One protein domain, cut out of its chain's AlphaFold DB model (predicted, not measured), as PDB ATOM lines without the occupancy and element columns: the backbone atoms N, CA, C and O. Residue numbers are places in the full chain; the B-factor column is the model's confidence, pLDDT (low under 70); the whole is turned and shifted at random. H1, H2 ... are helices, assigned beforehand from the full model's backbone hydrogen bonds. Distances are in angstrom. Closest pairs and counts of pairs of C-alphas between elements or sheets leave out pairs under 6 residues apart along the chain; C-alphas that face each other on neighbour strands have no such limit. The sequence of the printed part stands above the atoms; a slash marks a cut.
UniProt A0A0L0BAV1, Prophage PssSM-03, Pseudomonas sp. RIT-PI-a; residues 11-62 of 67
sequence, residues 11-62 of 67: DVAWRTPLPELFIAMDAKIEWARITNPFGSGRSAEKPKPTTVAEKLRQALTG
ATOM      1  N   ASP A  11     -43.326  47.818   1.398       82.88
ATOM      2  CA  ASP A  11     -44.357  47.434   2.360       82.88
ATOM      3  C   ASP A  11     -43.828  47.228   3.782       82.88
ATOM      4  O   ASP A  11     -44.537  47.478   4.754       82.88
ATOM      5  N   VAL A  12     -42.577  46.788   3.924       83.56
ATOM      6  CA  VAL A  12     -41.951  46.572   5.234       83.56
ATOM      7  C   VAL A  12     -41.645  47.918   5.875       83.56
ATOM      8  O   VAL A  12     -42.096  48.178   6.984       83.56
ATOM      9  N   ALA A  13     -40.976  48.818   5.150       82.56
ATOM     10  CA  ALA A  13     -40.623  50.139   5.673       82.56
ATOM     11  C   ALA A  13     -41.849  50.975   6.081       82.56
ATOM     12  O   ALA A  13     -41.758  51.779   7.002       82.56
ATOM     13  N   TRP A  14     -42.990  50.780   5.412       84.50
ATOM     14  CA  TRP A  14     -44.229  51.518   5.684       84.50
ATOM     15  C   TRP A  14     -45.018  50.957   6.870       84.50
ATOM     16  O   TRP A  14     -45.854  51.660   7.436       84.50
ATOM     17  N   ARG A  15     -44.778  49.695   7.242       86.88
ATOM     18  CA  ARG A  15     -45.461  49.018   8.356       86.88
ATOM     19  C   ARG A  15     -44.618  48.977   9.626       86.88
ATOM     20  O   ARG A  15     -45.166  48.717  10.694       86.88
ATOM     21  N   THR A  16     -43.317  49.236   9.526       85.69
ATOM     22  CA  THR A  16     -42.439  49.342  10.688       85.69
ATOM     23  C   THR A  16     -42.774  50.600  11.501       85.69
ATOM     24  O   THR A  16     -42.794  51.703  10.947       85.69
ATOM     25  N   PRO A  17     -43.017  50.478  12.817       87.62
ATOM     26  CA  PRO A  17     -43.272  51.627  13.671       87.62
ATOM     27  C   PRO A  17     -42.019  52.506  13.813       87.62
ATOM     28  O   PRO A  17     -40.884  52.030  13.762       87.62
ATOM     29  N   LEU A  18     -42.225  53.809  14.041       85.31
ATOM     30  CA  LEU A  18     -41.141  54.801  14.117       85.31
ATOM     31  C   LEU A  18     -39.972  54.414  15.049       85.31
ATOM     32  O   LEU A  18     -38.830  54.586  14.624       85.31
ATOM     33  N   PRO A  19     -40.182  53.858  16.262       88.94
ATOM     34  CA  PRO A  19     -39.074  53.465  17.135       88.94
ATOM     35  C   PRO A  19     -38.116  52.446  16.500       88.94
ATOM     36  O   PRO A  19     -36.901  52.577  16.623       88.94
ATOM     37  N   GLU A  20     -38.646  51.458  15.780       84.12
ATOM     38  CA  GLU A  20     -37.840  50.423  15.122       84.12
ATOM     39  C   GLU A  20     -37.067  50.983  13.920       84.12
ATOM     40  O   GLU A  20     -35.920  50.598  13.686       84.12
ATOM     41  N   LEU A  21     -37.654  51.947  13.198       85.62
ATOM     42  CA  LEU A  21     -36.980  52.644  12.097       85.62
ATOM     43  C   LEU A  21     -35.751  53.421  12.579       85.62
ATOM     44  O   LEU A  21     -34.713  53.382  11.917       85.62
ATOM     45  N   PHE A  22     -35.843  54.099  13.726       84.44
ATOM     46  CA  PHE A  22     -34.710  54.835  14.292       84.44
ATOM     47  C   PHE A  22     -33.569  53.901  14.698       84.44
ATOM     48  O   PHE A  22     -32.423  54.151  14.330       84.44
ATOM     49  N   ILE A  23     -33.880  52.775  15.345       88.62
ATOM     50  CA  ILE A  23     -32.873  51.774  15.732       88.62
ATOM     51  C   ILE A  23     -32.161  51.206  14.498       88.62
ATOM     52  O   ILE A  23     -30.931  51.110  14.468       88.62
ATOM     53  N   ALA A  24     -32.916  50.848  13.457       86.38
ATOM     54  CA  ALA A  24     -32.345  50.326  12.218       86.38
ATOM     55  C   ALA A  24     -31.475  51.371  11.490       86.38
ATOM     56  O   ALA A  24     -30.432  51.028  10.924       86.38
ATOM     57  N   MET A  25     -31.868  52.648  11.533       84.94
ATOM     58  CA  MET A  25     -31.085  53.756  10.984       84.94
ATOM     59  C   MET A  25     -29.768  53.954  11.741       84.94
ATOM     60  O   MET A  25     -28.713  54.043  11.110       84.94
ATOM     61  N   ASP A  26     -29.809  53.956  13.073       83.19
ATOM     62  CA  ASP A  26     -28.624  54.105  13.922       83.19
ATOM     63  C   ASP A  26     -27.626  52.965  13.698       83.19
ATOM     64  O   ASP A  26     -26.432  53.207  13.517       83.19
ATOM     65  N   ALA A  27     -28.114  51.724  13.611       84.12
ATOM     66  CA  ALA A  27     -27.280  50.564  13.306       84.12
ATOM     67  C   ALA A  27     -26.592  50.688  11.936       84.12
ATOM     68  O   ALA A  27     -25.409  50.369  11.799       84.12
ATOM     69  N   LYS A  28     -27.302  51.195  10.920       79.81
ATOM     70  CA  LYS A  28     -26.737  51.424   9.582       79.81
ATOM     71  C   LYS A  28     -25.667  52.515   9.594       79.81
ATOM     72  O   LYS A  28     -24.642  52.363   8.930       79.81
ATOM     73  N   ILE A  29     -25.886  53.597  10.341       81.94
ATOM     74  CA  ILE A  29     -24.907  54.678  10.508       81.94
ATOM     75  C   ILE A  29     -23.657  54.155  11.217       81.94
ATOM     76  O   ILE A  29     -22.544  54.452  10.785       81.94
ATOM     77  N   GLU A  30     -23.821  53.362  12.275       80.38
ATOM     78  CA  GLU A  30     -22.690  52.810  13.016       80.38
ATOM     79  C   GLU A  30     -21.905  51.796  12.181       80.38
ATOM     80  O   GLU A  30     -20.679  51.870  12.118       80.38
ATOM     81  N   TRP A  31     -22.588  50.925  11.437       76.50
ATOM     82  CA  TRP A  31     -21.928  50.045  10.475       76.50
ATOM     83  C   TRP A  31     -21.146  50.846   9.430       76.50
ATOM     84  O   TRP A  31     -19.960  50.595   9.241       76.50
ATOM     85  N   ALA A  32     -21.764  51.862   8.819       78.88
ATOM     86  CA  ALA A  32     -21.099  52.703   7.828       78.88
ATOM     87  C   ALA A  32     -19.872  53.425   8.408       78.88
ATOM     88  O   ALA A  32     -18.884  53.600   7.702       78.88
ATOM     89  N   ARG A  33     -19.896  53.812   9.689       73.56
ATOM     90  CA  ARG A  33     -18.723  54.360  10.389       73.56
ATOM     91  C   ARG A  33     -17.621  53.323  10.568       73.56
ATOM     92  O   ARG A  33     -16.463  53.650  10.324       73.56
ATOM     93  N   ILE A  34     -17.972  52.104  10.973       74.69
ATOM     94  CA  ILE A  34     -17.027  50.997  11.181       74.69
ATOM     95  C   ILE A  34     -16.385  50.568   9.856       74.69
ATOM     96  O   ILE A  34     -15.192  50.272   9.816       74.69
ATOM     97  N   THR A  35     -17.155  50.533   8.768       75.19
ATOM     98  CA  THR A  35     -16.716  49.991   7.476       75.19
ATOM     99  C   THR A  35     -16.256  51.046   6.475       75.19
ATOM    100  O   THR A  35     -15.928  50.683   5.346       75.19
ATOM    101  N   ASN A  36     -16.228  52.336   6.829       69.75
ATOM    102  CA  ASN A  36     -15.772  53.384   5.915       69.75
ATOM    103  C   ASN A  36     -14.254  53.256   5.653       69.75
ATOM    104  O   ASN A  36     -13.462  53.506   6.568       69.75
ATOM    105  N   PRO A  37     -13.816  52.961   4.410       63.31
ATOM    106  CA  PRO A  37     -12.395  52.827   4.079       63.31
ATOM    107  C   PRO A  37     -11.616  54.150   4.178       63.31
ATOM    108  O   PRO A  37     -10.389  54.127   4.190       63.31
ATOM    109  N   PHE A  38     -12.305  55.294   4.287       68.81
ATOM    110  CA  PHE A  38     -11.700  56.629   4.368       68.81
ATOM    111  C   PHE A  38     -11.610  57.212   5.793       68.81
ATOM    112  O   PHE A  38     -11.337  58.398   5.958       68.81
ATOM    113  N   GLY A  39     -11.786  56.396   6.839       55.50
ATOM    114  CA  GLY A  39     -11.228  56.689   8.171       55.50
ATOM    115  C   GLY A  39     -11.809  57.876   8.954       55.50
ATOM    116  O   GLY A  39     -11.137  58.374   9.853       55.50
ATOM    117  N   SER A  40     -13.031  58.337   8.669       56.78
ATOM    118  CA  SER A  40     -13.668  59.433   9.429       56.78
ATOM    119  C   SER A  40     -14.699  58.990  10.482       56.78
ATOM    120  O   SER A  40     -15.263  59.827  11.186       56.78
ATOM    121  N   GLY A  41     -14.946  57.685  10.638       51.94
ATOM    122  CA  GLY A  41     -15.676  57.133  11.785       51.94
ATOM    123  C   GLY A  41     -14.707  56.947  12.947       51.94
ATOM    124  O   GLY A  41     -13.618  56.436  12.713       51.94
ATOM    125  N   ARG A  42     -15.075  57.414  14.156       52.91
ATOM    126  CA  ARG A  42     -14.260  57.391  15.390       52.91
ATOM    127  C   ARG A  42     -13.209  56.291  15.351       52.91
ATOM    128  O   ARG A  42     -13.556  55.116  15.282       52.91
ATOM    129  N   SER A  43     -11.947  56.693  15.436       52.00
ATOM    130  CA  SER A  43     -10.825  55.816  15.717       52.00
ATOM    131  C   SER A  43     -11.148  54.980  16.954       52.00
ATOM    132  O   SER A  43     -10.883  55.393  18.080       52.00
ATOM    133  N   ALA A  44     -11.728  53.795  16.738       55.25
ATOM    134  CA  ALA A  44     -11.469  52.650  17.580       55.25
ATOM    135  C   ALA A  44      -9.953  52.540  17.542       55.25
ATOM    136  O   ALA A  44      -9.370  52.195  16.514       55.25
ATOM    137  N   GLU A  45      -9.331  53.038  18.603       55.16
ATOM    138  CA  GLU A  45      -7.899  53.096  18.768       55.16
ATOM    139  C   GLU A  45      -7.398  51.671  18.562       55.16
ATOM    140  O   GLU A  45      -7.555  50.813  19.428       55.16
ATOM    141  N   LYS A  46      -6.916  51.384  17.342       54.69
ATOM    142  CA  LYS A  46      -6.314  50.101  16.995       54.69
ATOM    143  C   LYS A  46      -5.277  49.897  18.091       54.69
ATOM    144  O   LYS A  46      -4.375  50.738  18.168       54.69
ATOM    145  N   PRO A  47      -5.417  48.888  18.975       52.97
ATOM    146  CA  PRO A  47      -4.475  48.730  20.063       52.97
ATOM    147  C   PRO A  47      -3.116  48.610  19.399       52.97
ATOM    148  O   PRO A  47      -2.892  47.713  18.579       52.97
ATOM    149  N   LYS A  48      -2.255  49.600  19.658       56.97
ATOM    150  CA  LYS A  48      -0.915  49.627  19.087       56.97
ATOM    151  C   LYS A  48      -0.303  48.260  19.414       56.97
ATOM    152  O   LYS A  48      -0.517  47.776  20.528       56.97
ATOM    153  N   PRO A  49       0.419  47.606  18.492       57.84
ATOM    154  CA  PRO A  49       0.987  46.273  18.732       57.84
ATOM    155  C   PRO A  49       1.756  46.186  20.060       57.84
ATOM    156  O   PRO A  49       1.773  45.145  20.716       57.84
ATOM    157  N   THR A  50       2.309  47.322  20.494       60.34
ATOM    158  CA  THR A  50       2.909  47.561  21.805       60.34
ATOM    159  C   THR A  50       2.016  47.127  22.972       60.34
ATOM    160  O   THR A  50       2.489  46.408  23.841       60.34
ATOM    161  N   THR A  51       0.719  47.449  22.970       68.06
ATOM    162  CA  THR A  51      -0.213  47.149  24.069       68.06
ATOM    163  C   THR A  51      -0.496  45.649  24.209       68.06
ATOM    164  O   THR A  51      -0.662  45.145  25.318       68.06
ATOM    165  N   VAL A  52      -0.543  44.902  23.099       72.31
ATOM    166  CA  VAL A  52      -0.717  43.437  23.138       72.31
ATOM    167  C   VAL A  52       0.589  42.762  23.549       72.31
ATOM    168  O   VAL A  52       0.572  41.875  24.399       72.31
ATOM    169  N   ALA A  53       1.726  43.214  23.017       73.94
ATOM    170  CA  ALA A  53       3.038  42.710  23.414       73.94
ATOM    171  C   ALA A  53       3.326  42.955  24.906       73.94
ATOM    172  O   ALA A  53       3.857  42.076  25.580       73.94
ATOM    173  N   GLU A  54       2.938  44.111  25.446       72.81
ATOM    174  CA  GLU A  54       3.040  44.427  26.875       72.81
ATOM    175  C   GLU A  54       2.149  43.525  27.726       72.81
ATOM    176  O   GLU A  54       2.630  42.960  28.705       72.81
ATOM    177  N   LYS A  55       0.892  43.300  27.320       71.88
ATOM    178  CA  LYS A  55      -0.011  42.366  28.011       71.88
ATOM    179  C   LYS A  55       0.512  40.928  27.993       71.88
ATOM    180  O   LYS A  55       0.448  40.246  29.012       71.88
ATOM    181  N   LEU A  56       1.075  40.477  26.870       77.62
ATOM    182  CA  LEU A  56       1.690  39.150  26.755       77.62
ATOM    183  C   LEU A  56       2.937  39.030  27.636       77.62
ATOM    184  O   LEU A  56       3.096  38.036  28.339       77.62
ATOM    185  N   ARG A  57       3.796  40.058  27.670       75.50
ATOM    186  CA  ARG A  57       4.952  40.104  28.577       75.50
ATOM    187  C   ARG A  57       4.518  40.103  30.037       75.50
ATOM    188  O   ARG A  57       5.102  39.364  30.818       75.50
ATOM    189  N   GLN A  58       3.490  40.861  30.412       76.50
ATOM    190  CA  GLN A  58       2.951  40.882  31.777       76.50
ATOM    191  C   GLN A  58       2.383  39.518  32.193       76.50
ATOM    192  O   GLN A  58       2.660  39.057  33.298       76.50
ATOM    193  N   ALA A  59       1.648  38.845  31.301       75.00
ATOM    194  CA  ALA A  59       1.102  37.515  31.560       75.00
ATOM    195  C   ALA A  59       2.201  36.449  31.707       75.00
ATOM    196  O   ALA A  59       2.116  35.595  32.584       75.00
ATOM    197  N   LEU A  60       3.250  36.523  30.881       71.50
ATOM    198  CA  LEU A  60       4.349  35.553  30.881       71.50
ATOM    199  C   LEU A  60       5.404  35.813  31.965       71.50
ATOM    200  O   LEU A  60       6.065  34.878  32.400       71.50
ATOM    201  N   THR A  61       5.578  37.060  32.412       74.19
ATOM    202  CA  THR A  61       6.577  37.412  33.440       74.19
ATOM    203  C   THR A  61       5.996  37.528  34.850       74.19
ATOM    204  O   THR A  61       6.763  37.688  35.797       74.19
ATOM    205  N   GLY A  62       4.667  37.456  35.023       62.75
ATOM    206  CA  GLY A  62       3.984  37.408  36.327       62.75
ATOM    207  C   GLY A  62       4.189  38.630  37.234       62.75
ATOM    208  O   GLY A  62       3.658  38.680  38.343       62.75
TER     209      GLY A  62
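AT A GLANCE: This is residues 11 to 62 of the 67 residues of the protein "Prophage PssSM-03" of Pseudomonas sp. RIT-PI-a (UniProt A0A0L0BAV1). A long helix, H2, and a shorter one, H3, make the two arms of a wide, shallow V, with a long unnamed link, residues 36 to 48, between them and a small helical turn, H1, at the far end of H2. The helices are strung out along the chain and no two of them touch, leaving no common core. The printed part has 52 residues with three named helices, in the order H1, H2, H3, and no named strand; the class is all helix. The whole is extended, with a radius of gyration of the C-alphas of 19.5 A and spans of 60 by 27 by 13 A.

HOW THE PARTS SIT: H2, residues 18 to 35, is the longest helix. H1, residues 11 to 15, is close to H2 but not clearly touching: their closest C-alphas, those of Ala 13 and Leu 21, are 7.8 A apart. A tight link of 2 residues joins these two. H3, residues 49 to 61, is apart from H2 and from H1. In H1, H2 and H3, every O i to N i+4 pair is within hydrogen-bond range.

IN THESE COORDINATES: H2 runs 25.8 A from C-alpha 18 at (-41.141, 54.801, 14.117) to C-alpha 35 at (-16.716, 49.991, 7.476). H1 has 5 residues and measures 6.3 A from first to last C-alpha, beginning with C-alpha 11 at (-44.357, 47.434, 2.360). H3 measures 18.1 A and ends with C-alpha 61 at (6.577, 37.412, 33.440).

THE WHOLE: The C-alphas of Asp 11 and Thr 61, the two farthest apart, are 60.5 A from each other. The printed part has no cut. The link from H2 to H3 is long, with 13 residues. Residues 45 to 62, of which 49 to 61 belong to H3, stand free. The mean pLDDT of the printed part is 73.2; it is under 70 in residues 36 to 51 and in residue 62 of this predicted model.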